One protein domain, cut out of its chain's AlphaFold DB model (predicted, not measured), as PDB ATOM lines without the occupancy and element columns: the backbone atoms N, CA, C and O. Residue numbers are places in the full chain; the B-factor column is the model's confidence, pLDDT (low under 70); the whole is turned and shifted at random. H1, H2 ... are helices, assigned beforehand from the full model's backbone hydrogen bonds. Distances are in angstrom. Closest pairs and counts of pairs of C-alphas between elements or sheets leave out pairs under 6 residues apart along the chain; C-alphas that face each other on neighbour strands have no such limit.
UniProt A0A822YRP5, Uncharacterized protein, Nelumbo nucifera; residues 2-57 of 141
ATOM      1  N   LYS A   2     170.723 199.464  77.868       85.50
ATOM      2  CA  LYS A   2     169.584 199.456  76.912       85.50
ATOM      3  C   LYS A   2     169.065 198.061  76.509       85.50
ATOM      4  O   LYS A   2     167.863 197.870  76.418       85.50
ATOM      5  N   LYS A   3     169.959 197.083  76.308       91.44
ATOM      6  CA  LYS A   3     169.570 195.692  75.997       91.44
ATOM      7  C   LYS A   3     168.836 195.005  77.157       91.44
ATOM      8  O   LYS A   3     167.819 194.376  76.928       91.44
ATOM      9  N   VAL A   4     169.342 195.158  78.383       90.75
ATOM     10  CA  VAL A   4     168.735 194.580  79.597       90.75
ATOM     11  C   VAL A   4     167.387 195.234  79.886       90.75
ATOM     12  O   VAL A   4     166.415 194.535  80.115       90.75
ATOM     13  N   SER A   5     167.312 196.564  79.784       89.06
ATOM     14  CA  SER A   5     166.056 197.304  79.939       89.06
ATOM     15  C   SER A   5     164.999 196.841  78.937       89.06
ATOM     16  O   SER A   5     163.870 196.609  79.340       89.06
ATOM     17  N   LYS A   6     165.370 196.622  77.669       93.56
ATOM     18  CA  LYS A   6     164.447 196.078  76.666       93.56
ATOM     19  C   LYS A   6     163.962 194.665  77.019       93.56
ATOM     20  O   LYS A   6     162.779 194.392  76.894       93.56
ATOM     21  N   LEU A   7     164.857 193.787  77.473       93.50
ATOM     22  CA  LEU A   7     164.490 192.425  77.879       93.50
ATOM     23  C   LEU A   7     163.551 192.408  79.094       93.50
ATOM     24  O   LEU A   7     162.594 191.643  79.109       93.50
ATOM     25  N   LEU A   8     163.816 193.248  80.100       92.50
ATOM     26  CA  LEU A   8     162.946 193.388  81.272       92.50
ATOM     27  C   LEU A   8     161.581 193.957  80.886       92.50
ATOM     28  O   LEU A   8     160.566 193.475  81.372       92.50
ATOM     29  N   ASP A   9     161.559 194.943  79.990       93.38
ATOM     30  CA  ASP A   9     160.320 195.518  79.478       93.38
ATOM     31  C   ASP A   9     159.465 194.468  78.756       93.38
ATOM     32  O   ASP A   9     158.300 194.303  79.098       93.38
ATOM     33  N   GLU A  10     160.057 193.692  77.841       94.81
ATOM     34  CA  GLU A  10     159.380 192.592  77.132       94.81
ATOM     35  C   GLU A  10     158.865 191.507  78.093       94.81
ATOM     36  O   GLU A  10     157.762 190.985  77.921       94.81
ATOM     37  N   PHE A  11     159.645 191.174  79.124       93.88
ATOM     38  CA  PHE A  11     159.259 190.208  80.150       93.88
ATOM     39  C   PHE A  11     158.065 190.687  80.986       93.88
ATOM     40  O   PHE A  11     157.095 189.948  81.154       93.88
ATOM     41  N   LEU A  12     158.110 191.925  81.483       93.81
ATOM     42  CA  LEU A  12     157.033 192.509  82.285       93.81
ATOM     43  C   LEU A  12     155.770 192.729  81.456       93.81
ATOM     44  O   LEU A  12     154.668 192.520  81.954       93.81
ATOM     45  N   GLU A  13     155.920 193.107  80.186       93.94
ATOM     46  CA  GLU A  13     154.799 193.246  79.260       93.94
ATOM     47  C   GLU A  13     154.043 191.924  79.113       93.94
ATOM     48  O   GLU A  13     152.823 191.890  79.266       93.94
ATOM     49  N   LYS A  14     154.781 190.821  78.929       93.44
ATOM     50  CA  LYS A  14     154.208 189.477  78.859       93.44
ATOM     51  C   LYS A  14     153.468 189.097  80.144       93.44
ATOM     52  O   LYS A  14     152.363 188.570  80.062       93.44
ATOM     53  N   ILE A  15     154.049 189.381  81.313       90.06
ATOM     54  CA  ILE A  15     153.390 189.137  82.606       90.06
ATOM     55  C   ILE A  15     152.064 189.890  82.660       90.06
ATOM     56  O   ILE A  15     151.034 189.292  82.960       90.06
ATOM     57  N   ILE A  16     152.060 191.185  82.346       89.88
ATOM     58  CA  ILE A  16     150.830 191.974  82.416       89.88
ATOM     59  C   ILE A  16     149.781 191.442  81.434       89.88
ATOM     60  O   ILE A  16     148.615 191.322  81.809       89.88
ATOM     61  N   ASP A  17     150.165 191.093  80.206       90.94
ATOM     62  CA  ASP A  17     149.238 190.525  79.222       90.94
ATOM     63  C   ASP A  17     148.583 189.232  79.714       90.94
ATOM     64  O   ASP A  17     147.371 189.066  79.562       90.94
ATOM     65  N   GLU A  18     149.349 188.346  80.352       88.31
ATOM     66  CA  GLU A  18     148.821 187.122  80.960       88.31
ATOM     67  C   GLU A  18     147.775 187.438  82.044       88.31
ATOM     68  O   GLU A  18     146.705 186.825  82.063       88.31
ATOM     69  N   HIS A  19     148.019 188.445  82.886       87.44
ATOM     70  CA  HIS A  19     147.110 188.833  83.974       87.44
ATOM     71  C   HIS A  19     145.842 189.537  83.460       87.44
ATOM     72  O   HIS A  19     144.735 189.284  83.948       87.44
ATOM     73  N   VAL A  20     145.958 190.374  82.422       84.81
ATOM     74  CA  VAL A  20     144.802 191.003  81.756       84.81
ATOM     75  C   VAL A  20     143.924 189.943  81.084       84.81
ATOM     76  O   VAL A  20     142.702 189.957  81.234       84.81
ATOM     77  N   GLN A  21     144.526 188.991  80.364       84.19
ATOM     78  CA  GLN A  21     143.782 187.902  79.724       84.19
ATOM     79  C   GLN A  21     143.113 186.983  80.748       84.19
ATOM     80  O   GLN A  21     141.977 186.553  80.539       84.19
ATOM     81  N   TYR A  22     143.788 186.698  81.862       78.00
ATOM     82  CA  TYR A  22     143.233 185.890  82.943       78.00
ATOM     83  C   TYR A  22     142.001 186.554  83.574       78.00
ATOM     84  O   TYR A  22     140.960 185.904  83.695       78.00
ATOM     85  N   THR A  23     142.087 187.858  83.861       71.75
ATOM     86  CA  THR A  23     140.991 188.673  84.419       71.75
ATOM     87  C   THR A  23     139.743 188.653  83.533       71.75
ATOM     88  O   THR A  23     138.629 188.513  84.033       71.75
ATOM     89  N   ASN A  24     139.916 188.718  82.210       69.19
ATOM     90  CA  ASN A  24     138.800 188.691  81.260       69.19
ATOM     91  C   ASN A  24     138.108 187.320  81.162       69.19
ATOM     92  O   ASN A  24     136.923 187.252  80.837       69.19
ATOM     93  N   ASN A  25     138.836 186.231  81.422       68.12
ATOM     94  CA  ASN A  25     138.374 184.867  81.148       68.12
ATOM     95  C   ASN A  25     137.896 184.099  82.395       68.12
ATOM     96  O   ASN A  25     137.175 183.113  82.244       68.12
ATOM     97  N   HIS A  26     138.277 184.506  83.612       62.59
ATOM     98  CA  HIS A  26     138.003 183.741  84.835       62.59
ATOM     99  C   HIS A  26     137.452 184.621  85.966       62.59
ATOM    100  O   HIS A  26     138.123 185.514  86.470       62.59
ATOM    101  N   GLN A  27     136.249 184.297  86.460       57.69
ATOM    102  CA  GLN A  27     135.649 184.914  87.659       57.69
ATOM    103  C   GLN A  27     136.198 184.330  88.987       57.69
ATOM    104  O   GLN A  27     135.618 184.542  90.050       57.69
ATOM    105  N   GLY A  28     137.295 183.563  88.947       56.81
ATOM    106  CA  GLY A  28     137.795 182.754  90.064       56.81
ATOM    107  C   GLY A  28     139.032 183.328  90.766       56.81
ATOM    108  O   GLY A  28     140.122 183.309  90.218       56.81
ATOM    109  N   HIS A  29     138.818 183.788  92.000       58.78
ATOM    110  CA  HIS A  29     139.675 184.082  93.168       58.78
ATOM    111  C   HIS A  29     141.199 183.764  93.245       58.78
ATOM    112  O   HIS A  29     141.687 183.572  94.359       58.78
ATOM    113  N   HIS A  30     142.003 183.777  92.178       65.69
ATOM    114  CA  HIS A  30     143.461 183.943  92.329       65.69
ATOM    115  C   HIS A  30     143.868 185.358  91.922       65.69
ATOM    116  O   HIS A  30     144.076 185.648  90.751       65.69
ATOM    117  N   ARG A  31     143.904 186.261  92.908       78.12
ATOM    118  CA  ARG A  31     144.380 187.636  92.738       78.12
ATOM    119  C   ARG A  31     145.739 187.764  93.406       78.12
ATOM    120  O   ARG A  31     145.822 187.746  94.631       78.12
ATOM    121  N   ASP A  32     146.777 187.888  92.598       86.38
ATOM    122  CA  ASP A  32     148.110 188.276  93.050       86.38
ATOM    123  C   ASP A  32     148.289 189.805  93.013       86.38
ATOM    124  O   ASP A  32     147.373 190.571  92.698       86.38
ATOM    125  N   PHE A  33     149.496 190.254  93.353       88.31
ATOM    126  CA  PHE A  33     149.851 191.667  93.370       88.31
ATOM    127  C   PHE A  33     149.630 192.362  92.016       88.31
ATOM    128  O   PHE A  33     149.121 193.482  91.986       88.31
ATOM    129  N   ALA A  34     149.944 191.709  90.894       88.06
ATOM    130  CA  ALA A  34     149.778 192.305  89.572       88.06
ATOM    131  C   ALA A  34     148.292 192.495  89.225       88.06
ATOM    132  O   ALA A  34     147.926 193.545  88.697       88.06
ATOM    133  N   HIS A  35     147.417 191.560  89.610       85.69
ATOM    134  CA  HIS A  35     145.965 191.741  89.489       85.69
ATOM    135  C   HIS A  35     145.456 192.940  90.300       85.69
ATOM    136  O   HIS A  35     144.617 193.705  89.819       85.69
ATOM    137  N   VAL A  36     145.968 193.135  91.522       86.06
ATOM    138  CA  VAL A  36     145.604 194.296  92.351       86.06
ATOM    139  C   VAL A  36     146.045 195.590  91.674       86.06
ATOM    140  O   VAL A  36     145.232 196.501  91.537       86.06
ATOM    141  N   MET A  37     147.283 195.659  91.180       86.00
ATOM    142  CA  MET A  37     147.794 196.840  90.479       86.00
ATOM    143  C   MET A  37     146.983 197.166  89.220       86.00
ATOM    144  O   MET A  37     146.665 198.330  88.985       86.00
ATOM    145  N   LEU A  38     146.589 196.155  88.442       84.50
ATOM    146  CA  LEU A  38     145.763 196.344  87.246       84.50
ATOM    147  C   LEU A  38     144.352 196.833  87.576       84.50
ATOM    148  O   LEU A  38     143.826 197.683  86.861       84.50
ATOM    149  N   SER A  39     143.765 196.383  88.688       80.12
ATOM    150  CA  SER A  39     142.445 196.860  89.127       80.12
ATOM    151  C   SER A  39     142.412 198.358  89.457       80.12
ATOM    152  O   SER A  39     141.345 198.966  89.427       80.12
ATOM    153  N   LEU A  40     143.571 198.977  89.718       77.81
ATOM    154  CA  LEU A  40     143.693 200.425  89.916       77.81
ATOM    155  C   LEU A  40     143.606 201.217  88.600       77.81
ATOM    156  O   LEU A  40     143.390 202.427  88.636       77.81
ATOM    157  N   MET A  41     143.759 200.551  87.448       72.06
ATOM    158  CA  MET A  41     143.539 201.151  86.126       72.06
ATOM    159  C   MET A  41     142.067 201.112  85.703       72.06
ATOM    160  O   MET A  41     141.662 201.885  84.834       72.06
ATOM    161  N   GLU A  42     141.265 200.206  86.271       66.38
ATOM    162  CA  GLU A  42     139.868 200.039  85.879       66.38
ATOM    163  C   GLU A  42     138.992 201.163  86.462       66.38
ATOM    164  O   GLU A  42     139.062 201.469  87.656       66.38
ATOM    165  N   PRO A  43     138.138 201.803  85.645       57.16
ATOM    166  CA  PRO A  43     137.290 202.891  86.104       57.16
ATOM    167  C   PRO A  43     136.176 202.359  87.012       57.16
ATOM    168  O   PRO A  43     135.124 201.936  86.543       57.16
ATOM    169  N   GLN A  44     136.377 202.425  88.327       54.62
ATOM    170  CA  GLN A  44     135.267 202.454  89.281       54.62
ATOM    171  C   GLN A  44     134.799 203.907  89.425       54.62
ATOM    172  O   GLN A  44     135.626 204.820  89.445       54.62
ATOM    173  N   ASP A  45     133.494 204.148  89.548       56.59
ATOM    174  CA  ASP A  45     132.911 205.502  89.556       56.59
ATOM    175  C   ASP A  45     133.484 206.438  90.651       56.59
ATOM    176  O   ASP A  45     133.435 207.655  90.497       56.59
ATOM    177  N   ALA A  46     134.117 205.892  91.702       54.19
ATOM    178  CA  ALA A  46     134.893 206.635  92.710       54.19
ATOM    179  C   ALA A  46     136.426 206.637  92.472       54.19
ATOM    180  O   ALA A  46     137.125 207.536  92.932       54.19
ATOM    181  N   ALA A  47     136.966 205.667  91.725       53.38
ATOM    182  CA  ALA A  47     138.389 205.572  91.368       53.38
ATOM    183  C   ALA A  47     138.792 206.530  90.234       53.38
ATOM    184  O   ALA A  47     139.978 206.761  90.009       53.38
ATOM    185  N   LYS A  48     137.813 207.129  89.545       53.38
ATOM    186  CA  LYS A  48     138.030 208.104  88.471       53.38
ATOM    187  C   LYS A  48     138.664 209.412  88.958       53.38
ATOM    188  O   LYS A  48     139.342 210.056  88.170       53.38
ATOM    189  N   GLU A  49     138.483 209.820  90.214       54.12
ATOM    190  CA  GLU A  49     139.245 210.959  90.752       54.12
ATOM    191  C   GLU A  49     140.673 210.542  91.107       54.12
ATOM    192  O   GLU A  49     141.612 211.204  90.686       54.12
ATOM    193  N   LEU A  50     140.870 209.409  91.786       53.69
ATOM    194  CA  LEU A  50     142.201 208.983  92.230       53.69
ATOM    195  C   LEU A  50     143.129 208.590  91.067       53.69
ATOM    196  O   LEU A  50     144.296 208.975  91.069       53.69
ATOM    197  N   SER A  51     142.629 207.884  90.047       53.69
ATOM    198  CA  SER A  51     143.434 207.517  88.874       53.69
ATOM    199  C   SER A  51     143.745 208.717  87.974       53.69
ATOM    200  O   SER A  51     144.847 208.789  87.439       53.69
ATOM    201  N   ASN A  52     142.843 209.703  87.875       54.75
ATOM    202  CA  ASN A  52     143.116 210.963  87.171       54.75
ATOM    203  C   ASN A  52     144.016 211.921  87.973       54.75
ATOM    204  O   ASN A  52     144.697 212.744  87.367       54.75
ATOM    205  N   ILE A  53     144.036 211.827  89.309       55.59
ATOM    206  CA  ILE A  53     144.923 212.615  90.180       55.59
ATOM    207  C   ILE A  53     146.343 212.019  90.219       55.59
ATOM    208  O   ILE A  53     147.308 212.777  90.226       55.59
ATOM    209  N   ILE A  54     146.487 210.686  90.238       61.31
ATOM    210  CA  ILE A  54     147.793 210.003  90.351       61.31
ATOM    211  C   ILE A  54     148.389 209.644  88.976       61.31
ATOM    212  O   ILE A  54     149.608 209.598  88.840       61.31
ATOM    213  N   GLY A  55     147.566 209.420  87.947       65.50
ATOM    214  CA  GLY A  55     148.034 209.105  86.594       65.50
ATOM    215  C   GLY A  55     148.740 207.751  86.483       65.50
ATOM    216  O   GLY A  55     149.766 207.668  85.819       65.50
ATOM    217  N   ILE A  56     148.228 206.702  87.145       77.12
ATOM    218  CA  ILE A  56     148.823 205.355  87.083       77.12
ATOM    219  C   ILE A  56     148.529 204.729  85.718       77.12
ATOM    220  O   ILE A  56     147.392 204.356  85.422       77.12
ATOM    221  N   ASP A  57     149.570 204.579  84.908       83.88
ATOM    222  CA  ASP A  57     149.531 203.871  83.639       83.88
ATOM    223  C   ASP A  57     150.240 202.506  83.709       83.88
ATOM    224  O   ASP A  57     150.808 202.084  84.723       83.88
TER     225      ASP A  57
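This is residues 2 to 57 of the 141 residues of an uncharacterized protein of Nelumbo nucifera (UniProt A0A822YRP5). One long helix, H1, has a short helix, H2, packed at a steep angle on residues 16 to 23 in its later half, while a second short helix, H3, sits off on its own and touches neither. Residues 2 to 14 of H1 stick out as a bare arm, and residues 24 to 29, of which 24 and 25 belong to H1, also stand free. The printed part has 56 residues, with three named helices in the order H1, H2, H3 and no named strand; the class is all helix. The whole is loose, with a radius of gyration of the C-alphas of 13.6 A, and flat, spanning 40 by 31 by 15 A.

H1, residues 2 to 25, touches H2, residues 33 to 39, with its residues 16 to 23 alone. Their closest C-alphas, those of His 19 and His 35, are 6.3 A apart. The two helices run the same way at a steep tilt of 67 degrees. H3, residues 47 to 54, is apart from H1 and from H2. In H1 and H2 every O i to N i+4 pair is within hydrogen-bond range; in H3 3 of 4 are.

H1 begins at C-alpha 2, (169.584, 199.456, 76.912), and measures 34.7 A to C-alpha 25, (138.374, 184.867, 81.148). H2 measures 10.0 A from first to last C-alpha. H3 measures 10.4 A and ends at C-alpha 54, (147.793, 210.003, 90.351).

The C-alphas of Lys 3 and Asp 45 are the two farthest apart, at 40.3 A. Without the stretches that stand free, 37 residues span 27 by 16 by 15 A. The printed part has no cut, and both links between the helices are short, with 7 residues each. The mean pLDDT of the printed part is 76.3; residues 24 to 30 and 42 to 55 are under 70, and H3 has a mean of 55.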